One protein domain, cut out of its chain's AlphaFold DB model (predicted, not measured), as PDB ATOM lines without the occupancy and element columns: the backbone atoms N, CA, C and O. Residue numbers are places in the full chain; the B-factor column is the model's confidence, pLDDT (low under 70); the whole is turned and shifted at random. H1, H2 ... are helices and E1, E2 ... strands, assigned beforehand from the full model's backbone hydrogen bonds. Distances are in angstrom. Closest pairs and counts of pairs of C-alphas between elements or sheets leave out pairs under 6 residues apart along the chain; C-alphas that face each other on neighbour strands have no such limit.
ATOM      1  N   LEU A  25     -28.900   7.400  30.265       97.44
ATOM      2  CA  LEU A  25     -28.161   8.376  31.062       97.44
ATOM      3  C   LEU A  25     -29.035   8.861  32.222       97.44
ATOM      4  O   LEU A  25     -30.252   8.986  32.074       97.44
ATOM      5  N   SER A  26     -28.407   9.174  33.349       98.00
ATOM      6  CA  SER A  26     -29.072   9.812  34.484       98.00
ATOM      7  C   SER A  26     -29.585  11.211  34.130       98.00
ATOM      8  O   SER A  26     -29.119  11.852  33.181       98.00
ATOM      9  N   ASP A  27     -30.527  11.723  34.920       98.06
ATOM     10  CA  ASP A  27     -31.059  13.078  34.733       98.06
ATOM     11  C   ASP A  27     -29.948  14.137  34.826       98.06
ATOM     12  O   ASP A  27     -29.852  15.008  33.965       98.06
ATOM     13  N   ALA A  28     -29.030  13.993  35.787       97.81
ATOM     14  CA  ALA A  28     -27.903  14.910  35.967       97.81
ATOM     15  C   ALA A  28     -26.940  14.923  34.763       97.81
ATOM     16  O   ALA A  28     -26.454  15.982  34.350       97.81
ATOM     17  N   GLU A  29     -26.669  13.759  34.163       98.12
ATOM     18  CA  GLU A  29     -25.874  13.677  32.932       98.12
ATOM     19  C   GLU A  29     -26.599  14.359  31.773       98.12
ATOM     20  O   GLU A  29     -26.000  15.158  31.055       98.12
ATOM     21  N   ASN A  30     -27.900  14.104  31.612       98.00
ATOM     22  CA  ASN A  30     -28.707  14.732  30.569       98.00
ATOM     23  C   ASN A  30     -28.742  16.262  30.696       98.00
ATOM     24  O   ASN A  30     -28.556  16.951  29.692       98.00
ATOM     25  N   GLU A  31     -28.930  16.789  31.907       97.75
ATOM     26  CA  GLU A  31     -28.893  18.228  32.193       97.75
ATOM     27  C   GLU A  31     -27.525  18.831  31.859       97.75
ATOM     28  O   GLU A  31     -27.432  19.882  31.216       97.75
ATOM     29  N   THR A  32     -26.446  18.139  32.231       97.44
ATOM     30  CA  THR A  32     -25.079  18.579  31.930       97.44
ATOM     31  C   THR A  32     -24.832  18.618  30.423       97.44
ATOM     32  O   THR A  32     -24.294  19.602  29.908       97.44
ATOM     33  N   LEU A  33     -25.265  17.593  29.684       97.56
ATOM     34  CA  LEU A  33     -25.137  17.540  28.228       97.56
ATOM     35  C   LEU A  33     -25.930  18.648  27.524       97.56
ATOM     36  O   LEU A  33     -25.466  19.201  26.519       97.56
ATOM     37  N   ASP A  34     -27.114  18.993  28.026       96.81
ATOM     38  CA  ASP A  34     -27.895  20.106  27.483       96.81
ATOM     39  C   ASP A  34     -27.228  21.455  27.765       96.81
ATOM     40  O   ASP A  34     -27.158  22.301  26.869       96.81
ATOM     41  N   LEU A  35     -26.632  21.624  28.947       96.38
ATOM     42  CA  LEU A  35     -25.862  22.816  29.290       96.38
ATOM     43  C   LEU A  35     -24.607  22.971  28.416       96.38
ATOM     44  O   LEU A  35     -24.305  24.079  27.966       96.38
ATOM     45  N   ILE A  36     -23.893  21.876  28.129       95.19
ATOM     46  CA  ILE A  36     -22.763  21.865  27.185       95.19
ATOM     47  C   ILE A  36     -23.223  22.375  25.817       95.19
ATOM     48  O   ILE A  36     -22.627  23.302  25.262       95.19
ATOM     49  N   ARG A  37     -24.318  21.820  25.286       93.75
ATOM     50  CA  ARG A  37     -24.850  22.203  23.972       93.75
ATOM     51  C   ARG A  37     -25.333  23.651  23.941       93.75
ATOM     52  O   ARG A  37     -25.101  24.345  22.950       93.75
ATOM     53  N   GLN A  38     -25.971  24.125  25.009       93.94
ATOM     54  CA  GLN A  38     -26.389  25.520  25.142       93.94
ATOM     55  C   GLN A  38     -25.185  26.471  25.112       93.94
ATOM     56  O   GLN A  38     -25.187  27.435  24.347       93.94
ATOM     57  N   ARG A  39     -24.141  26.187  25.903       92.56
ATOM     58  CA  ARG A  39     -22.912  26.997  25.958       92.56
ATOM     59  C   ARG A  39     -22.183  27.008  24.622       92.56
ATOM     60  O   ARG A  39     -21.792  28.073  24.152       92.56
ATOM     61  N   PHE A  40     -22.053  25.845  23.989       89.75
ATOM     62  CA  PHE A  40     -21.461  25.739  22.661       89.75
ATOM     63  C   PHE A  40     -22.193  26.627  21.647       89.75
ATOM     64  O   PHE A  40     -21.562  27.424  20.956       89.75
ATOM     65  N   ARG A  41     -23.531  26.551  21.600       89.19
ATOM     66  CA  ARG A  41     -24.350  27.387  20.708       89.19
ATOM     67  C   ARG A  41     -24.150  28.872  20.969       89.19
ATOM     68  O   ARG A  41     -23.905  29.605  20.022       89.19
ATOM     69  N   TYR A  42     -24.175  29.285  22.234       90.56
ATOM     70  CA  TYR A  42     -23.952  30.679  22.613       90.56
ATOM     71  C   TYR A  42     -22.618  31.222  22.078       90.56
ATOM     72  O   TYR A  42     -22.597  32.254  21.413       90.56
ATOM     73  N   HIS A  43     -21.506  30.514  22.303       87.44
ATOM     74  CA  HIS A  43     -20.195  30.974  21.830       87.44
ATOM     75  C   HIS A  43     -20.060  30.926  20.311       87.44
ATOM     76  O   HIS A  43     -19.439  31.808  19.719       87.44
ATOM     77  N   ARG A  44     -20.667  29.928  19.667       84.00
ATOM     78  CA  ARG A  44     -20.713  29.829  18.207       84.00
ATOM     79  C   ARG A  44     -21.448  31.005  17.584       84.00
ATOM     80  O   ARG A  44     -20.936  31.593  16.639       84.00
ATOM     81  N   ASP A  45     -22.597  31.374  18.136       86.50
ATOM     82  CA  ASP A  45     -23.397  32.494  17.640       86.50
ATOM     83  C   ASP A  45     -22.662  33.843  17.836       86.50
ATOM     84  O   ASP A  45     -22.899  34.792  17.093       86.50
ATOM     85  N   MET A  46     -21.702  33.903  18.768       85.25
ATOM     86  CA  MET A  46     -20.786  35.035  18.981       85.25
ATOM     87  C   MET A  46     -19.489  34.965  18.144       85.25
ATOM     88  O   MET A  46     -18.644  35.852  18.262       85.25
ATOM     89  N   GLY A  47     -19.288  33.917  17.337       80.44
ATOM     90  CA  GLY A  47     -18.063  33.703  16.549       80.44
ATOM     91  C   GLY A  47     -16.831  33.278  17.365       80.44
ATOM     92  O   GLY A  47     -15.707  33.389  16.885       80.44
ATOM     93  N   GLN A  48     -17.012  32.806  18.602       69.31
ATOM     94  CA  GLN A  48     -15.945  32.530  19.576       69.31
ATOM     95  C   GLN A  48     -15.690  31.029  19.795       69.31
ATOM     96  O   GLN A  48     -15.596  30.575  20.933       69.31
ATOM     97  N   VAL A  49     -15.589  30.231  18.731       75.19
ATOM     98  CA  VAL A  49     -15.384  28.771  18.847       75.19
ATOM     99  C   VAL A  49     -14.027  28.395  18.274       75.19
ATOM    100  O   VAL A  49     -13.916  27.892  17.163       75.19
ATOM    101  N   SER A  50     -12.983  28.688  19.046       77.00
ATOM    102  CA  SER A  50     -11.653  28.116  18.812       77.00
ATOM    103  C   SER A  50     -11.588  26.679  19.331       77.00
ATOM    104  O   SER A  50     -12.438  26.260  20.123       77.00
ATOM    105  N   GLU A  51     -10.543  25.938  18.962       72.44
ATOM    106  CA  GLU A  51     -10.291  24.604  19.512       72.44
ATOM    107  C   GLU A  51     -10.222  24.618  21.035       72.44
ATOM    108  O   GLU A  51     -10.865  23.801  21.685       72.44
ATOM    109  N   GLY A  52      -9.481  25.562  21.620       78.25
ATOM    110  CA  GLY A  52      -9.362  25.652  23.075       78.25
ATOM    111  C   GLY A  52     -10.729  25.792  23.753       78.25
ATOM    112  O   GLY A  52     -10.977  25.177  24.789       78.25
ATOM    113  N   VAL A  53     -11.650  26.531  23.126       83.25
ATOM    114  CA  VAL A  53     -13.031  26.680  23.603       83.25
ATOM    115  C   VAL A  53     -13.826  25.387  23.418       83.25
ATOM    116  O   VAL A  53     -14.490  24.949  24.357       83.25
ATOM    117  N   VAL A  54     -13.740  24.741  22.251       83.19
ATOM    118  CA  VAL A  54     -14.354  23.425  21.994       83.19
ATOM    119  C   VAL A  54     -13.894  22.401  23.025       83.19
ATOM    120  O   VAL A  54     -14.713  21.698  23.627       83.19
ATOM    121  N   ASN A  55     -12.585  22.338  23.247       85.75
ATOM    122  CA  ASN A  55     -11.975  21.394  24.151       85.75
ATOM    123  C   ASN A  55     -12.440  21.643  25.590       85.75
ATOM    124  O   ASN A  55     -12.808  20.699  26.284       85.75
ATOM    125  N   ALA A  56     -12.500  22.905  26.025       86.75
ATOM    126  CA  ALA A  56     -12.911  23.268  27.380       86.75
ATOM    127  C   ALA A  56     -14.418  23.089  27.644       86.75
ATOM    128  O   ALA A  56     -14.810  22.656  28.729       86.75
ATOM    129  N   ILE A  57     -15.276  23.447  26.682       89.56
ATOM    130  CA  ILE A  57     -16.734  23.471  26.879       89.56
ATOM    131  C   ILE A  57     -17.365  22.113  26.593       89.56
ATOM    132  O   ILE A  57     -18.312  21.739  27.283       89.56
ATOM    133  N   VAL A  58     -16.868  21.394  25.584       90.62
ATOM    134  CA  VAL A  58     -17.520  20.183  25.078       90.62
ATOM    135  C   VAL A  58     -16.698  18.948  25.395       90.62
ATOM    136  O   VAL A  58     -17.114  18.111  26.189       90.62
ATOM    137  N   VAL A  59     -15.517  18.840  24.795       90.00
ATOM    138  CA  VAL A  59     -14.750  17.591  24.783       90.00
ATOM    139  C   VAL A  59     -14.303  17.182  26.182       90.00
ATOM    140  O   VAL A  59     -14.558  16.054  26.587       90.00
ATOM    141  N   SER A  60     -13.676  18.084  26.940       90.19
ATOM    142  CA  SER A  60     -13.165  17.751  28.277       90.19
ATOM    143  C   SER A  60     -14.294  17.341  29.220       90.19
ATOM    144  O   SER A  60     -14.143  16.421  30.011       90.19
ATOM    145  N   ARG A  61     -15.468  17.966  29.073       93.31
ATOM    146  CA  ARG A  61     -16.659  17.621  29.854       93.31
ATOM    147  C   ARG A  61     -17.233  16.260  29.480       93.31
ATOM    148  O   ARG A  61     -17.696  15.541  30.353       93.31
ATOM    149  N   LEU A  62     -17.194  15.886  28.201       94.06
ATOM    150  CA  LEU A  62     -17.617  14.551  27.774       94.06
ATOM    151  C   LEU A  62     -16.718  13.463  28.354       94.06
ATOM    152  O   LEU A  62     -17.232  12.452  28.821       94.06
ATOM    153  N   LEU A  63     -15.399  13.673  28.347       93.06
ATOM    154  CA  LEU A  63     -14.458  12.704  28.914       93.06
ATOM    155  C   LEU A  63     -14.559  12.629  30.445       93.06
ATOM    156  O   LEU A  63     -14.471  11.537  30.995       93.06
ATOM    157  N   GLU A  64     -14.807  13.761  31.111       95.00
ATOM    158  CA  GLU A  64     -15.129  13.815  32.545       95.00
ATOM    159  C   GLU A  64     -16.368  12.958  32.860       95.00
ATOM    160  O   GLU A  64     -16.304  12.064  33.696       95.00
ATOM    161  N   LEU A  65     -17.480  13.157  32.139       96.44
ATOM    162  CA  LEU A  65     -18.714  12.378  32.332       96.44
ATOM    163  C   LEU A  65     -18.556  10.883  31.997       96.44
ATOM    164  O   LEU A  65     -19.287  10.042  32.532       96.44
ATOM    165  N   ALA A  66     -17.629  10.551  31.096       95.81
ATOM    166  CA  ALA A  66     -17.280   9.171  30.773       95.81
ATOM    167  C   ALA A  66     -16.431   8.497  31.868       95.81
ATOM    168  O   ALA A  66     -16.319   7.278  31.864       95.81
ATOM    169  N   GLY A  67     -15.878   9.261  32.819       95.06
ATOM    170  CA  GLY A  67     -15.026   8.750  33.897       95.06
ATOM    171  C   GLY A  67     -13.556   8.574  33.507       95.06
ATOM    172  O   GLY A  67     -12.774   8.060  34.297       95.06
ATOM    173  N   PHE A  68     -13.138   9.033  32.323       94.56
ATOM    174  CA  PHE A  68     -11.772   8.821  31.816       94.56
ATOM    175  C   PHE A  68     -10.685   9.605  32.559       94.56
ATOM    176  O   PHE A  68      -9.499   9.444  32.274       94.56
ATOM    177  N   TYR A  69     -11.072  10.499  33.466       93.00
ATOM    178  CA  TYR A  69     -10.144  11.275  34.292       93.00
ATOM    179  C   TYR A  69      -9.856  10.613  35.641       93.00
ATOM    180  O   TYR A  69      -8.967  11.070  36.360       93.00
ATOM    181  N   ASP A  70     -10.573   9.538  35.958       92.62
ATOM    182  CA  ASP A  70     -10.513   8.848  37.236       92.62
ATOM    183  C   ASP A  70      -9.949   7.424  37.074       92.62
ATOM    184  O   ASP A  70     -10.056   6.826  36.001       92.62
ATOM    185  N   PRO A  71      -9.369   6.832  38.136       90.94
ATOM    186  CA  PRO A  71      -8.936   5.437  38.107       90.94
ATOM    187  C   PRO A  71     -10.067   4.474  37.688       90.94
ATOM    188  O   PRO A  71     -11.205   4.653  38.127       90.94
ATOM    189  N   PRO A  72      -9.765   3.406  36.922       91.25
ATOM    190  CA  PRO A  72      -8.430   2.930  36.540       91.25
ATOM    191  C   PRO A  72      -7.838   3.617  35.299       91.25
ATOM    192  O   PRO A  72      -6.747   3.232  34.878       91.25
ATOM    193  N   HIS A  73      -8.535   4.601  34.730       91.31
ATOM    194  CA  HIS A  73      -8.134   5.225  33.481       91.31
ATOM    195  C   HIS A  73      -6.917   6.136  33.658       91.31
ATOM    196  O   HIS A  73      -6.727   6.768  34.703       91.31
ATOM    197  N   TYR A  74      -6.098   6.239  32.616       89.81
ATOM    198  CA  TYR A  74      -5.028   7.232  32.543       89.81
ATOM    199  C   TYR A  74      -4.984   7.916  31.182       89.81
ATOM    200  O   TYR A  74      -5.361   7.362  30.150       89.81
ATOM    201  N   LEU A  75      -4.492   9.153  31.200       90.56
ATOM    202  CA  LEU A  75      -4.409  10.008  30.029       90.56
ATOM    203  C   LEU A  75      -2.969  10.151  29.552       90.56
ATOM    204  O   LEU A  75      -2.057  10.375  30.350       90.56
ATOM    205  N   ARG A  76      -2.787  10.144  28.235       89.50
ATOM    206  CA  ARG A  76      -1.514  10.455  27.587       89.50
ATOM    207  C   ARG A  76      -1.740  11.412  26.425       89.50
ATOM    208  O   ARG A  76      -2.567  11.158  25.555       89.50
ATOM    209  N   SER A  77      -1.024  12.532  26.410       85.62
ATOM    210  CA  SER A  77      -1.034  13.457  25.272       85.62
ATOM    211  C   SER A  77       0.008  13.031  24.241       85.62
ATOM    212  O   SER A  77       1.128  12.685  24.615       85.62
ATOM    213  N   GLU A  78      -0.345  13.100  22.959       84.81
ATOM    214  CA  GLU A  78       0.627  12.991  21.863       84.81
ATOM    215  C   GLU A  78       1.036  14.385  21.382       84.81
ATOM    216  O   GLU A  78       0.341  15.376  21.623       84.81
ATOM    217  N   ALA A  79       2.174  14.465  20.688       82.00
ATOM    218  CA  ALA A  79       2.615  15.715  20.087       82.00
ATOM    219  C   ALA A  79       1.585  16.209  19.049       82.00
ATOM    220  O   ALA A  79       1.145  15.416  18.212       82.00
ATOM    221  N   PRO A  80       1.217  17.503  19.068       83.06
ATOM    222  CA  PRO A  80       0.270  18.045  18.108       83.06
ATOM    223  C   PRO A  80       0.851  18.002  16.694       83.06
ATOM    224  O   PRO A  80       2.038  18.271  16.485       83.06
ATOM    225  N   VAL A  81       0.004  17.707  15.710       85.25
ATOM    226  CA  VAL A  81       0.401  17.638  14.296       85.25
ATOM    227  C   VAL A  81      -0.166  18.836  13.544       85.25
ATOM    228  O   VAL A  81      -1.342  19.160  13.679       85.25
ATOM    229  N   THR A  82       0.664  19.505  12.742       85.94
ATOM    230  CA  THR A  82       0.201  20.556  11.822       85.94
ATOM    231  C   THR A  82      -0.090  19.946  10.462       85.94
ATOM    232  O   THR A  82       0.741  19.222   9.916       85.94
ATOM    233  N   ILE A  83      -1.250  20.271   9.907       81.19
ATOM    234  CA  ILE A  83      -1.650  19.886   8.556       81.19
ATOM    235  C   ILE A  83      -1.733  21.128   7.673       81.19
ATOM    236  O   ILE A  83      -2.184  22.185   8.113       81.19
ATOM    237  N   GLU A  84      -1.303  20.998   6.421       84.00
ATOM    238  CA  GLU A  84      -1.377  22.064   5.424       84.00
ATOM    239  C   GLU A  84      -2.169  21.574   4.209       84.00
ATOM    240  O   GLU A  84      -1.931  20.478   3.699       84.00
ATOM    241  N   ARG A  85      -3.113  22.390   3.733       76.19
ATOM    242  CA  ARG A  85      -3.892  22.122   2.520       76.19
ATOM    243  C   ARG A  85      -3.878  23.357   1.635       76.19
ATOM    244  O   ARG A  85      -4.163  24.450   2.109       76.19
ATOM    245  N   GLN A  86      -3.579  23.188   0.351       80.00
ATOM    246  CA  GLN A  86      -3.811  24.252  -0.623       80.00
ATOM    247  C   GLN A  86      -5.290  24.301  -0.998       80.00
ATOM    248  O   GLN A  86      -5.867  23.279  -1.373       80.00
ATOM    249  N   HIS A  87      -5.882  25.488  -0.923       72.06
ATOM    250  CA  HIS A  87      -7.240  25.755  -1.373       72.06
ATOM    251  C   HIS A  87      -7.300  27.154  -1.986       72.06
ATOM    252  O   HIS A  87      -6.875  28.113  -1.355       72.06
ATOM    253  N   ASP A  88      -7.776  27.267  -3.228       76.44
ATOM    254  CA  ASP A  88      -7.910  28.541  -3.957       76.44
ATOM    255  C   ASP A  88      -6.661  29.453  -3.932       76.44
ATOM    256  O   ASP A  88      -6.755  30.676  -3.946       76.44
ATOM    257  N   GLY A  89      -5.461  28.859  -3.928       78.69
ATOM    258  CA  GLY A  89      -4.190  29.599  -3.898       78.69
ATOM    259  C   GLY A  89      -3.729  30.036  -2.502       78.69
ATOM    260  O   GLY A  89      -2.642  30.599  -2.379       78.69
ATOM    261  N   GLU A  90      -4.491  29.724  -1.455       73.94
ATOM    262  CA  GLU A  90      -4.119  29.925  -0.055       73.94
ATOM    263  C   GLU A  90      -3.644  28.611   0.585       73.94
ATOM    264  O   GLU A  90      -4.099  27.517   0.237       73.94
ATOM    265  N   ILE A  91      -2.690  28.706   1.521       76.94
ATOM    266  CA  ILE A  91      -2.272  27.573   2.356       76.94
ATOM    267  C   ILE A  91      -3.090  27.634   3.634       76.94
ATOM    268  O   ILE A  91      -2.813  28.434   4.530       76.94
ATOM    269  N   LEU A  92      -4.072  26.752   3.719       71.38
ATOM    270  CA  LEU A  92      -4.838  26.564   4.929       71.38
ATOM    271  C   LEU A  92      -4.044  25.680   5.890       71.38
ATOM    272  O   LEU A  92      -3.487  24.653   5.491       71.38
ATOM    273  N   ARG A  93      -3.996  26.075   7.163       76.00
ATOM    274  CA  ARG A  93      -3.279  25.352   8.218       76.00
ATOM    275  C   ARG A  93      -4.240  24.916   9.307       76.00
ATOM    276  O   ARG A  93      -4.936  25.755   9.877       76.00
ATOM    277  N   GLY A  94      -4.220  23.628   9.616       77.31
ATOM    278  CA  GLY A  94      -4.927  23.048  10.750       77.31
ATOM    279  C   GLY A  94      -3.961  22.471  11.779       77.31
ATOM    280  O   GLY A  94      -2.800  22.189  11.467       77.31
ATOM    281  N   ARG A  95      -4.450  22.280  13.003       82.69
ATOM    282  CA  ARG A  95      -3.744  21.561  14.067       82.69
ATOM    283  C   ARG A  95      -4.585  20.378  14.524       82.69
ATOM    284  O   ARG A  95      -5.808  20.445  14.547       82.69
ATOM    285  N   LEU A  96      -3.906  19.290  14.844       84.44
ATOM    286  CA  LEU A  96      -4.487  18.048  15.315       84.44
ATOM    287  C   LEU A  96      -3.976  17.771  16.729       84.44
ATOM    288  O   LEU A  96      -2.797  17.440  16.891       84.44
ATOM    289  N   ASP A  97      -4.857  17.896  17.721       85.12
ATOM    290  CA  ASP A  97      -4.537  17.647  19.127       85.12
ATOM    291  C   ASP A  97      -5.073  16.283  19.571       85.12
ATOM    292  O   ASP A  97      -6.266  15.973  19.476       85.12
ATOM    293  N   PHE A  98      -4.174  15.466  20.110       85.75
ATOM    294  CA  PHE A  98      -4.441  14.079  20.459       85.75
ATOM    295  C   PHE A  98      -4.412  13.855  21.970       85.75
ATOM    296  O   PHE A  98      -3.538  14.350  22.687       85.75
ATOM    297  N   LEU A  99      -5.352  13.047  22.449       87.38
ATOM    298  CA  LEU A  99      -5.322  12.473  23.788       87.38
ATOM    299  C   LEU A  99      -5.706  11.011  23.714       87.38
ATOM    300  O   LEU A  99      -6.685  10.653  23.062       87.38
ATOM    301  N   VAL A 100      -4.944  10.196  24.415       86.00
ATOM    302  CA  VAL A 100      -5.120   8.757  24.476       86.00
ATOM    303  C   VAL A 100      -5.568   8.380  25.881       86.00
ATOM    304  O   VAL A 100      -5.013   8.888  26.857       86.00
ATOM    305  N   VAL A 101      -6.580   7.521  25.965       87.69
ATOM    306  CA  VAL A 101      -7.085   6.921  27.204       87.69
ATOM    307  C   VAL A 101      -6.769   5.430  27.163       87.69
ATOM    308  O   VAL A 101      -7.118   4.752  26.192       87.69
ATOM    309  N   ASP A 102      -6.066   4.946  28.185       88.19
ATOM    310  CA  ASP A 102      -5.670   3.539  28.379       88.19
ATOM    311  C   ASP A 102      -4.959   2.878  27.195       88.19
ATOM    312  O   ASP A 102      -5.047   1.666  26.999       88.19
ATOM    313  N   ASP A 103      -4.310   3.686  26.354       84.81
ATOM    314  CA  ASP A 103      -3.764   3.267  25.063       84.81
ATOM    315  C   ASP A 103      -4.784   2.516  24.176       84.81
ATOM    316  O   ASP A 103      -4.400   1.776  23.278       84.81
ATOM    317  N   ARG A 104      -6.095   2.693  24.395       85.75
ATOM    318  CA  ARG A 104      -7.175   1.969  23.692       85.75
ATOM    319  C   ARG A 104      -8.223   2.877  23.062       85.75
ATOM    320  O   ARG A 104      -8.893   2.466  22.109       85.75
ATOM    321  N   PHE A 105      -8.326   4.110  23.543       90.31
ATOM    322  CA  PHE A 105      -9.192   5.127  22.971       90.31
ATOM    323  C   PHE A 105      -8.403   6.380  22.591       90.31
ATOM    324  O   PHE A 105      -7.738   6.983  23.431       90.31
ATOM    325  N   TRP A 106      -8.506   6.799  21.328       91.06
ATOM    326  CA  TRP A 106      -7.856   8.000  20.807       91.06
ATOM    327  C   TRP A 106      -8.884   9.070  20.544       91.06
ATOM    328  O   TRP A 106      -9.735   8.961  19.666       91.06
ATOM    329  N   ARG A 107      -8.740  10.183  21.234       89.06
ATOM    330  CA  ARG A 107      -9.441  11.396  20.883       89.06
ATOM    331  C   ARG A 107      -8.536  12.274  20.030       89.06
ATOM    332  O   ARG A 107      -7.459  12.663  20.476       89.06
ATOM    333  N   LEU A 108      -9.044  12.670  18.871       85.00
ATOM    334  CA  LEU A 108      -8.490  13.705  18.017       85.00
ATOM    335  C   LEU A 108      -9.428  14.914  17.951       85.00
ATOM    336  O   LEU A 108     -10.597  14.792  17.576       85.00
ATOM    337  N   VAL A 109      -8.892  16.090  18.265       80.88
ATOM    338  CA  VAL A 109      -9.553  17.370  18.001       80.88
ATOM    339  C   VAL A 109      -8.902  18.014  16.778       80.88
ATOM    340  O   VAL A 109      -7.681  18.121  16.698       80.88
ATOM    341  N   VAL A 110      -9.724  18.380  15.794       79.62
ATOM    342  CA  VAL A 110      -9.308  19.069  14.570       79.62
ATOM    343  C   VAL A 110      -9.541  20.562  14.759       79.62
ATOM    344  O   VAL A 110     -10.684  21.021  14.800       79.62
ATOM    345  N   GLU A 111      -8.457  21.323  14.847       72.56
ATOM    346  CA  GLU A 111      -8.477  22.778  14.794       72.56
ATOM    347  C   GLU A 111      -8.276  23.260  13.364       72.56
ATOM    348  O   GLU A 111      -7.319  22.887  12.682       72.56
ATOM    349  N   SER A 112      -9.140  24.176  12.941       60.78
ATOM    350  CA  SER A 112      -8.915  24.979  11.753       60.78
ATOM    351  C   SER A 112      -9.418  26.399  11.955       60.78
ATOM    352  O   SER A 112     -10.447  26.628  12.588       60.78
ATOM    353  N   LYS A 113      -8.688  27.354  11.373       57.66
ATOM    354  CA  LYS A 113      -9.099  28.760  11.285       57.66
ATOM    355  C   LYS A 113     -10.175  29.000  10.226       57.66
ATOM    356  O   LYS A 113     -10.912  29.973  10.330       57.66
ATOM    357  N   ASP A 114     -10.291  28.090   9.268       54.28
ATOM    358  CA  ASP A 114     -11.236  28.157   8.165       54.28
ATOM    359  C   ASP A 114     -12.299  27.070   8.306       54.28
ATOM    360  O   ASP A 114     -11.999  25.910   8.600       54.28
ATOM    361  N   THR A 115     -13.554  27.422   8.027       54.25
ATOM    362  CA  THR A 115     -14.723  26.522   8.073       54.25
ATOM    363  C   THR A 115     -14.654  25.362   7.069       54.25
ATOM    364  O   THR A 115     -15.612  24.608   6.937       54.25
ATOM    365  N   GLN A 116     -13.552  25.244   6.326       52.66
ATOM    366  CA  GLN A 116     -13.325  24.269   5.263       52.66
ATOM    367  C   GLN A 116     -12.640  22.977   5.727       52.66
ATOM    368  O   GLN A 116     -12.529  22.036   4.940       52.66
ATOM    369  N   PHE A 117     -12.175  22.901   6.977       59.06
ATOM    370  CA  PHE A 117     -11.710  21.632   7.539       59.06
ATOM    371  C   PHE A 117     -12.842  20.969   8.314       59.06
ATOM    372  O   PHE A 117     -13.172  21.349   9.439       59.06
ATOM    373  N   ASP A 118     -13.431  19.959   7.686       74.69
ATOM    374  CA  ASP A 118     -14.313  19.022   8.367       74.69
ATOM    375  C   ASP A 118     -13.496  17.961   9.126       74.69
ATOM    376  O   ASP A 118     -12.280  17.830   8.947       74.69
ATOM    377  N   VAL A 119     -14.171  17.175   9.962       83.12
ATOM    378  CA  VAL A 119     -13.577  16.076  10.737       83.12
ATOM    379  C   VAL A 119     -12.825  15.074   9.858       83.12
ATOM    380  O   VAL A 119     -11.847  14.479  10.305       83.12
ATOM    381  N   GLU A 120     -13.214  14.940   8.588       85.50
ATOM    382  CA  GLU A 120     -12.589  14.036   7.619       85.50
ATOM    383  C   GLU A 120     -11.084  14.266   7.455       85.50
ATOM    384  O   GLU A 120     -10.326  13.318   7.258       85.50
ATOM    385  N   VAL A 121     -10.619  15.511   7.594       84.31
ATOM    386  CA  VAL A 121      -9.196  15.825   7.409       84.31
ATOM    387  C   VAL A 121      -8.328  15.219   8.519       84.31
ATOM    388  O   VAL A 121      -7.156  14.917   8.298       84.31
ATOM    389  N   GLY A 122      -8.901  14.988   9.703       87.25
ATOM    390  CA  GLY A 122      -8.208  14.353  10.822       87.25
ATOM    391  C   GLY A 122      -8.117  12.825  10.724       87.25
ATOM    392  O   GLY A 122      -7.258  12.227  11.372       87.25
ATOM    393  N   ILE A 123      -8.964  12.185   9.910       91.38
ATOM    394  CA  ILE A 123      -9.102  10.720   9.856       91.38
ATOM    395  C   ILE A 123      -7.779  10.013   9.519       91.38
ATOM    396  O   ILE A 123      -7.404   9.110  10.272       91.38
ATOM    397  N   PRO A 124      -7.031  10.396   8.457       90.75
ATOM    398  CA  PRO A 124      -5.794   9.697   8.114       90.75
ATOM    399  C   PRO A 124      -4.774   9.727   9.256       90.75
ATOM    400  O   PRO A 124      -4.121   8.720   9.530       90.75
ATOM    401  N   GLN A 125      -4.669  10.863   9.954       90.44
ATOM    402  CA  GLN A 125      -3.727  11.013  11.058       90.44
ATOM    403  C   GLN A 125      -4.163  10.198  12.278       90.44
ATOM    404  O   GLN A 125      -3.330   9.519  12.875       90.44
ATOM    405  N   LEU A 126      -5.456  10.213  12.627       92.44
ATOM    406  CA  LEU A 126      -5.987   9.376  13.703       92.44
ATOM    407  C   LEU A 126      -5.683   7.895  13.455       92.44
ATOM    408  O   LEU A 126      -5.116   7.234  14.323       92.44
ATOM    409  N   LEU A 127      -6.016   7.391  12.265       93.81
ATOM    410  CA  LEU A 127      -5.786   5.992  11.907       93.81
ATOM    411  C   LEU A 127      -4.299   5.627  11.960       93.81
ATOM    412  O   LEU A 127      -3.960   4.547  12.438       93.81
ATOM    413  N   ALA A 128      -3.405   6.526  11.533       90.69
ATOM    414  CA  ALA A 128      -1.963   6.313  11.632       90.69
ATOM    415  C   ALA A 128      -1.499   6.134  13.090       90.69
ATOM    416  O   ALA A 128      -0.784   5.174  13.381       90.69
ATOM    417  N   TYR A 129      -1.952   6.995  14.011       89.06
ATOM    418  CA  TYR A 129      -1.626   6.881  15.440       89.06
ATOM    419  C   TYR A 129      -2.216   5.622  16.085       89.06
ATOM    420  O   TYR A 129      -1.537   4.939  16.852       89.06
ATOM    421  N   MET A 130      -3.466   5.280  15.764       91.19
ATOM    422  CA  MET A 130      -4.100   4.065  16.281       91.19
ATOM    423  C   MET A 130      -3.387   2.801  15.768       91.19
ATOM    424  O   MET A 130      -3.186   1.845  16.516       91.19
ATOM    425  N   MET A 131      -2.936   2.801  14.508       90.50
ATOM    426  CA  MET A 131      -2.139   1.713  13.933       90.50
ATOM    427  C   MET A 131      -0.781   1.547  14.621       90.50
ATOM    428  O   MET A 131      -0.341   0.409  14.796       90.50
ATOM    429  N   SER A 132      -0.142   2.645  15.040       87.00
ATOM    430  CA  SER A 132       1.132   2.621  15.767       87.00
ATOM    431  C   SER A 132       1.003   2.336  17.265       87.00
ATOM    432  O   SER A 132       2.019   2.323  17.952       87.00
ATOM    433  N   SER A 133      -0.212   2.130  17.786       83.69
ATOM    434  CA  SER A 133      -0.413   1.847  19.208       83.69
ATOM    435  C   SER A 133       0.340   0.600  19.670       83.69
ATOM    436  O   SER A 133       0.329  -0.433  19.000       83.69
ATOM    437  N   GLU A 134       0.908   0.652  20.868       80.25
ATOM    438  CA  GLU A 134       1.516  -0.509  21.522       80.25
ATOM    439  C   GLU A 134       0.501  -1.339  22.330       80.25
ATOM    440  O   GLU A 134       0.867  -2.335  22.951       80.25
ATOM    441  N   ALA A 135      -0.784  -0.965  22.322       68.31
ATOM    442  CA  ALA A 135      -1.797  -1.634  23.128       68.31
ATOM    443  C   ALA A 135      -2.118  -3.053  22.646       68.31
ATOM    444  O   ALA A 135      -2.853  -3.244  21.677       68.31
ATOM    445  N   ASP A 136      -1.620  -4.035  23.397       65.94
ATOM    446  CA  ASP A 136      -1.885  -5.473  23.268       65.94
ATOM    447  C   ASP A 136      -1.553  -6.083  21.883       65.94
ATOM    448  O   ASP A 136      -1.122  -5.410  20.947       65.94
ATOM    449  N   SER A 137      -1.766  -7.391  21.739       73.12
ATOM    450  CA  SER A 137      -1.526  -8.216  20.545       73.12
ATOM    451  C   SER A 137      -2.344  -7.823  19.300       73.12
ATOM    452  O   SER A 137      -2.214  -8.454  18.250       73.12
ATOM    453  N   GLY A 138      -3.180  -6.781  19.384       76.44
ATOM    454  CA  GLY A 138      -4.085  -6.345  18.318       76.44
ATOM    455  C   GLY A 138      -5.386  -7.149  18.224       76.44
ATOM    456  O   GLY A 138      -6.137  -6.958  17.266       76.44
ATOM    457  N   GLU A 139      -5.652  -8.030  19.195       79.50
ATOM    458  CA  GLU A 139      -6.878  -8.833  19.281       79.50
ATOM    459  C   GLU A 139      -8.111  -7.990  19.626       79.50
ATOM    460  O   GLU A 139      -9.189  -8.224  19.077       79.50
ATOM    461  N   HIS A 140      -7.952  -6.975  20.475       88.31
ATOM    462  CA  HIS A 140      -9.032  -6.062  20.837       88.31
ATOM    463  C   HIS A 140      -9.149  -4.885  19.855       88.31
ATOM    464  O   HIS A 140      -8.124  -4.368  19.393       88.31
ATOM    465  N   PRO A 141     -10.381  -4.431  19.555       92.31
ATOM    466  CA  PRO A 141     -10.578  -3.235  18.757       92.31
ATOM    467  C   PRO A 141     -10.070  -2.003  19.509       92.31
ATOM    468  O   PRO A 141     -10.181  -1.901  20.731       92.31
ATOM    469  N   LEU A 142      -9.538  -1.056  18.749       94.75
ATOM    470  CA  LEU A 142      -9.214   0.283  19.211       94.75
ATOM    471  C   LEU A 142     -10.336   1.225  18.790       94.75
ATOM    472  O   LEU A 142     -10.881   1.100  17.687       94.75
ATOM    473  N   PHE A 143     -10.651   2.192  19.643       96.25
ATOM    474  CA  PHE A 143     -11.691   3.174  19.365       96.25
ATOM    475  C   PHE A 143     -11.108   4.570  19.227       96.25
ATOM    476  O   PHE A 143     -10.090   4.913  19.825       96.25
ATOM    477  N   GLY A 144     -11.759   5.385  18.414       95.81
ATOM    478  CA  GLY A 144     -11.365   6.754  18.167       95.81
ATOM    479  C   GLY A 144     -12.556   7.699  18.175       95.81
ATOM    480  O   GLY A 144     -13.686   7.299  17.902       95.81
ATOM    481  N   LEU A 145     -12.288   8.965  18.462       95.94
ATOM    482  CA  LEU A 145     -13.218  10.070  18.277       95.94
ATOM    483  C   LEU A 145     -12.504  11.187  17.524       95.94
ATOM    484  O   LEU A 145     -11.531  11.734  18.039       95.94
ATOM    485  N   VAL A 146     -13.020  11.567  16.357       94.06
ATOM    486  CA  VAL A 146     -12.614  12.787  15.650       94.06
ATOM    487  C   VAL A 146     -13.673  13.859  15.856       94.06
ATOM    488  O   VAL A 146     -14.866  13.607  15.674       94.06
ATOM    489  N   THR A 147     -13.257  15.068  16.226       91.12
ATOM    490  CA  THR A 147     -14.185  16.188  16.385       91.12
ATOM    491  C   THR A 147     -13.565  17.534  16.040       91.12
ATOM    492  O   THR A 147     -12.407  17.786  16.339       91.12
ATOM    493  N   ASN A 148     -14.361  18.428  15.457       85.31
ATOM    494  CA  ASN A 148     -14.060  19.861  15.329       85.31
ATOM    495  C   ASN A 148     -14.915  20.705  16.299       85.31
ATOM    496  O   ASN A 148     -15.124  21.901  16.108       85.31
ATOM    497  N   GLY A 149     -15.513  20.055  17.300       82.44
ATOM    498  CA  GLY A 149     -16.443  20.640  18.260       82.44
ATOM    499  C   GLY A 149     -17.882  20.754  17.792       82.44
ATOM    500  O   GLY A 149     -18.777  20.668  18.625       82.44
ATOM    501  N   THR A 150     -18.129  20.901  16.490       86.25
ATOM    502  CA  THR A 150     -19.494  20.885  15.939       86.25
ATOM    503  C   THR A 150     -19.943  19.464  15.622       86.25
ATOM    504  O   THR A 150     -21.085  19.099  15.909       86.25
ATOM    505  N   SER A 151     -19.042  18.680  15.041       90.62
ATOM    506  CA  SER A 151     -19.283  17.323  14.566       90.62
ATOM    507  C   SER A 151     -18.426  16.324  15.338       90.62
ATOM    508  O   SER A 151     -17.303  16.638  15.737       90.62
ATOM    509  N   PHE A 152     -18.962  15.126  15.558       94.12
ATOM    510  CA  PHE A 152     -18.329  14.028  16.282       94.12
ATOM    511  C   PHE A 152     -18.445  12.768  15.427       94.12
ATOM    512  O   PHE A 152     -19.550  12.377  15.052       94.12
ATOM    513  N   LEU A 153     -17.311  12.148  15.118       95.88
ATOM    514  CA  LEU A 153     -17.234  10.911  14.349       95.88
ATOM    515  C   LEU A 153     -16.502   9.864  15.182       95.88
ATOM    516  O   LEU A 153     -15.334  10.058  15.526       95.88
ATOM    517  N   LEU A 154     -17.190   8.778  15.529       96.88
ATOM    518  CA  LEU A 154     -16.552   7.647  16.189       96.88
ATOM    519  C   LEU A 154     -15.875   6.777  15.133       96.88
ATOM    520  O   LEU A 154     -16.391   6.610  14.027       96.88
ATOM    521  N   VAL A 155     -14.736   6.207  15.497       97.00
ATOM    522  CA  VAL A 155     -13.931   5.340  14.638       97.00
ATOM    523  C   VAL A 155     -13.677   4.038  15.378       97.00
ATOM    524  O   VAL A 155     -13.347   4.053  16.563       97.00
ATOM    525  N   LYS A 156     -13.798   2.912  14.684       96.31
ATOM    526  CA  LYS A 156     -13.335   1.611  15.172       96.31
ATOM    527  C   LYS A 156     -12.211   1.126  14.280       96.31
ATOM    528  O   LYS A 156     -12.350   1.155  13.064       96.31
ATOM    529  N   LEU A 157     -11.133   0.639  14.882       95.69
ATOM    530  CA  LEU A 157     -10.014   0.006  14.194       95.69
ATOM    531  C   LEU A 157      -9.789  -1.392  14.769       95.69
ATOM    532  O   LEU A 157      -9.530  -1.547  15.959       95.69
ATOM    533  N   GLN A 158      -9.817  -2.404  13.911       94.19
ATOM    534  CA  GLN A 158      -9.383  -3.759  14.234       94.19
ATOM    535  C   GLN A 158      -8.060  -4.019  13.516       94.19
ATOM    536  O   GLN A 158      -7.990  -3.861  12.303       94.19
ATOM    537  N   ARG A 159      -7.004  -4.414  14.240       90.94
ATOM    538  CA  ARG A 159      -5.660  -4.597  13.653       90.94
ATOM    539  C   ARG A 159      -5.371  -6.039  13.236       90.94
ATOM    540  O   ARG A 159      -4.669  -6.254  12.249       90.94
ATOM    541  N   TYR A 160      -5.923  -7.015  13.955       87.00
ATOM    542  CA  TYR A 160      -5.762  -8.442  13.671       87.00
ATOM    543  C   TYR A 160      -7.098  -9.090  13.264       87.00
ATOM    544  O   TYR A 160      -8.118  -8.772  13.877       87.00
ATOM    545  N   PRO A 161      -7.131 -10.019  12.282       86.25
ATOM    546  CA  PRO A 161      -6.004 -10.564  11.507       86.25
ATOM    547  C   PRO A 161      -5.547  -9.687  10.334       86.25
ATOM    548  O   PRO A 161      -4.451  -9.887   9.816       86.25
ATOM    549  N   GLN A 162      -6.373  -8.733   9.906       89.69
ATOM    550  CA  GLN A 162      -6.026  -7.721   8.912       89.69
ATOM    551  C   GLN A 162      -6.517  -6.355   9.399       89.69
ATOM    552  O   GLN A 162      -7.641  -6.288   9.902       89.69
ATOM    553  N   PRO A 163      -5.724  -5.281   9.232       92.50
ATOM    554  CA  PRO A 163      -6.141  -3.944   9.620       92.50
ATOM    555  C   PRO A 163      -7.352  -3.444   8.836       92.50
ATOM    556  O   PRO A 163      -7.280  -3.204   7.628       92.50
ATOM    557  N   VAL A 164      -8.454  -3.245   9.549       95.38
ATOM    558  CA  VAL A 164      -9.710  -2.728   9.012       95.38
ATOM    559  C   VAL A 164     -10.321  -1.692   9.942       95.38
ATOM    560  O   VAL A 164     -10.172  -1.784  11.162       95.38
ATOM    561  N   TYR A 165     -11.023  -0.716   9.378       96.31
ATOM    562  CA  TYR A 165     -11.711   0.317  10.146       96.31
ATOM    563  C   TYR A 165     -13.102   0.623   9.597       96.31
ATOM    564  O   TYR A 165     -13.432   0.234   8.480       96.31
ATOM    565  N   ASP A 166     -13.904   1.310  10.401       96.31
ATOM    566  CA  ASP A 166     -15.245   1.783  10.048       96.31
ATOM    567  C   ASP A 166     -15.616   2.980  10.936       96.31
ATOM    568  O   ASP A 166     -14.952   3.262  11.945       96.31
ATOM    569  N   PHE A 167     -16.696   3.660  10.572       96.06
ATOM    570  CA  PHE A 167     -17.184   4.871  11.211       96.06
ATOM    571  C   PHE A 167     -18.585   4.703  11.799       96.06
ATOM    572  O   PHE A 167     -19.382   3.865  11.378       96.06
ATOM    573  N   SER A 168     -18.904   5.533  12.788       95.31
ATOM    574  CA  SER A 168     -20.300   5.776  13.142       95.31
ATOM    575  C   SER A 168     -20.976   6.720  12.154       95.31
ATOM    576  O   SER A 168     -20.320   7.356  11.329       95.31
ATOM    577  N   ASP A 169     -22.283   6.922  12.327       93.88
ATOM    578  CA  ASP A 169     -22.929   8.126  11.804       93.88
ATOM    579  C   ASP A 169     -22.213   9.392  12.313       93.88
ATOM    580  O   ASP A 169     -21.632   9.414  13.407       93.88
ATOM    581  N   LEU A 170     -22.295  10.473  11.531       94.19
ATOM    582  CA  LEU A 170     -21.770  11.776  11.926       94.19
ATOM    583  C   LEU A 170     -22.730  12.473  12.901       94.19
ATOM    584  O   LEU A 170     -23.836  12.894  12.549       94.19
ATOM    585  N   PHE A 171     -22.281  12.660  14.136       94.25
ATOM    586  CA  PHE A 171     -23.053  13.295  15.197       94.25
ATOM    587  C   PHE A 171     -22.832  14.811  15.207       94.25
ATOM    588  O   PHE A 171     -21.783  15.294  15.624       94.25
ATOM    589  N   SER A 172     -23.835  15.587  14.787       91.75
ATOM    590  CA  SER A 172     -23.748  17.055  14.737       91.75
ATOM    591  C   SER A 172     -24.472  17.738  15.899       91.75
ATOM    592  O   SER A 172     -25.674  17.544  16.090       91.75
ATOM    593  N   LEU A 173     -23.800  18.633  16.633       88.75
ATOM    594  CA  LEU A 173     -24.433  19.485  17.661       88.75
ATOM    595  C   LEU A 173     -25.527  20.412  17.107       88.75
ATOM    596  O   LEU A 173     -26.304  21.012  17.870       88.75
ATOM    597  N   LEU A 174     -25.595  20.531  15.780       84.06
ATOM    598  CA  LEU A 174     -26.589  21.319  15.061       84.06
ATOM    599  C   LEU A 174     -27.885  20.549  14.813       84.06
ATOM    600  O   LEU A 174     -28.897  21.173  14.496       84.06
ATOM    601  N   SER A 175     -27.880  19.228  15.013       88.94
ATOM    602  CA  SER A 175     -29.068  18.375  14.946       88.94
ATOM    603  C   SER A 175     -30.171  18.861  15.885       88.94
ATOM    604  O   SER A 175     -29.922  19.664  16.782       88.94
ATOM    605  N   ARG A 176     -31.411  18.389  15.696       87.69
ATOM    606  CA  ARG A 176     -32.547  18.730  16.580       87.69
ATOM    607  C   ARG A 176     -32.369  18.139  17.975       87.69
ATOM    608  O   ARG A 176     -32.467  18.858  18.971       87.69
ATOM    609  N   GLU A 177     -32.026  16.863  18.040       91.44
ATOM    610  CA  GLU A 177     -31.685  16.180  19.285       91.44
ATOM    611  C   GLU A 177     -30.255  16.510  19.725       91.44
ATOM    612  O   GLU A 177     -29.469  17.059  18.951       91.44
ATOM    613  N   ASN A 178     -29.933  16.248  20.994       94.38
ATOM    614  CA  ASN A 178     -28.577  16.434  21.508       94.38
ATOM    615  C   ASN A 178     -27.774  15.152  21.247       94.38
ATOM    616  O   ASN A 178     -27.953  14.178  21.986       94.38
ATOM    617  N   PRO A 179     -26.900  15.117  20.229       94.38
ATOM    618  CA  PRO A 179     -26.211  13.883  19.873       94.38
ATOM    619  C   PRO A 179     -25.157  13.480  20.913       94.38
ATOM    620  O   PRO A 179     -24.728  12.331  20.933       94.38
ATOM    621  N   LEU A 180     -24.770  14.399  21.809       96.19
ATOM    622  CA  LEU A 180     -23.806  14.120  22.870       96.19
ATOM    623  C   LEU A 180     -24.265  13.008  23.802       96.19
ATOM    624  O   LEU A 180     -23.429  12.354  24.412       96.19
ATOM    625  N   ARG A 181     -25.577  12.766  23.888       96.56
ATOM    626  CA  ARG A 181     -26.130  11.637  24.638       96.56
ATOM    627  C   ARG A 181     -25.612  10.319  24.086       96.56
ATOM    628  O   ARG A 181     -25.082   9.510  24.837       96.56
ATOM    629  N   ARG A 182     -25.695  10.146  22.764       95.88
ATOM    630  CA  ARG A 182     -25.232   8.928  22.098       95.88
ATOM    631  C   ARG A 182     -23.720   8.783  22.180       95.88
ATOM    632  O   ARG A 182     -23.234   7.693  22.458       95.88
ATOM    633  N   VAL A 183     -22.997   9.888  21.987       96.44
ATOM    634  CA  VAL A 183     -21.537   9.915  22.133       96.44
ATOM    635  C   VAL A 183     -21.143   9.509  23.555       96.44
ATOM    636  O   VAL A 183     -20.361   8.583  23.709       96.44
ATOM    637  N   LEU A 184     -21.726  10.116  24.594       97.44
ATOM    638  CA  LEU A 184     -21.418   9.786  25.989       97.44
ATOM    639  C   LEU A 184     -21.750   8.328  26.326       97.44
ATOM    640  O   LEU A 184     -20.948   7.656  26.963       97.44
ATOM    641  N   GLN A 185     -22.905   7.824  25.889       97.00
ATOM    642  CA  GLN A 185     -23.277   6.424  26.102       97.00
ATOM    643  C   GLN A 185     -22.257   5.452  25.502       97.00
ATOM    644  O   GLN A 185     -21.897   4.479  26.156       97.00
ATOM    645  N   PHE A 186     -21.767   5.739  24.294       96.56
ATOM    646  CA  PHE A 186     -20.689   4.965  23.689       96.56
ATOM    647  C   PHE A 186     -19.393   5.069  24.501       96.56
ATOM    648  O   PHE A 186     -18.806   4.042  24.818       96.56
ATOM    649  N   LEU A 187     -18.981   6.283  24.890       95.56
ATOM    650  CA  LEU A 187     -17.761   6.488  25.680       95.56
ATOM    651  C   LEU A 187     -17.796   5.759  27.031       95.56
ATOM    652  O   LEU A 187     -16.768   5.289  27.484       95.56
ATOM    653  N   LYS A 188     -18.965   5.637  27.668       94.69
ATOM    654  CA  LYS A 188     -19.126   4.902  28.936       94.69
ATOM    655  C   LYS A 188     -19.120   3.377  28.776       94.69
ATOM    656  O   LYS A 188     -19.135   2.669  29.779       94.69
ATOM    657  N   ALA A 189     -19.221   2.876  27.548       93.19
ATOM    658  CA  ALA A 189     -19.315   1.448  27.253       93.19
ATOM    659  C   ALA A 189     -18.008   0.849  26.718       93.19
ATOM    660  O   ALA A 189     -17.952  -0.369  26.523       93.19
TER     661      ALA A 189
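What this domain is: This is residues 25 to 189 of the 190 residues of the protein "Type I restriction endonuclease subunit R" of Phormidium sp. GEM2.Bin31 (UniProt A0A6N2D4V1). A twisted sheet of seven strands curls round H3 on one face; H2 and H4 cover part of the other face, and H1 packs on these two helices, off the sheet. The printed part has 165 residues, with four named helices and seven named strands in the order H1 H2 E1 E2 E3 E4 H3 E5 E6 E7 H4. The sheet is mixed and branched at E3, with E4 and E5 parallel and its other neighbour pairs antiparallel; the class is mixed, helices and strands. The whole is compact, with a radius of gyration of the C-alphas of 15.9 A, and flat, spanning 50 by 47 by 26 A.

How they stand to each other: H1, residues 27 to 45, and H2, residues 51 to 66, form a helical hairpin; they touch, opposite ways at a shallow tilt of 7 degrees, closest at the C-alphas of Ile 36 and Val 58, 5.9 A apart. E1, residues 75 to 77, and E2, residues 81 to 87, lie on one side of E3, residues 90 to 101, with N 76 and O 100 at 2.9 A and N 83 and O 94 at 2.9 A. E4, residues 105 to 112, lies on the other side, with N 99 and O 107 at 2.9 A; E2, E3 and E4 are a meander, each strand the antiparallel neighbour of the one before. H3, residues 119 to 131, leads to E5, residues 142 to 147, in a strand-helix-strand unit, two parallel neighbour strands with a helix between, whose crossover is right-handed; N 108 and O 145 are at 2.8 A. The closest C-alphas of H3 and E5, those of Val 119 and Thr 147, are 5.7 A apart. E6, residues 151 to 158, and E7, residues 164 to 167, continue a second meander from E5, with N 144 and O 155 at 2.8 A and N 158 and O 164 at 2.8 A. H4, residues 180 to 187, is on the same face as H2, at heights over the sheet of 10.2 A and 9.6 A. H4 touches H2 at a steep tilt of 58 degrees, closest at the C-alphas of Ala 66 and Leu 187, 5.8 A. Every O i to N i+4 pair is within hydrogen-bond range in H1 and H4, against 9 of 12 in H2 and 6 of 9 in H3.

Where its parts are: H1 is 27.0 A long from C-alpha 27 at (-31.059, 13.078, 34.733), H2 20.3 A, E3 35.8 A and E6 23.3 A. H4 ends at C-alpha 187, (-17.761, 6.488, 25.680).

The domain as a whole: The C-alphas of Asp 27 and Gly 89 are farthest apart, 49.9 A. The printed part has no cut, and the link E7 to H4 is long. Residues 48, 112 to 117 and 135 to 136 are under 70 in pLDDT.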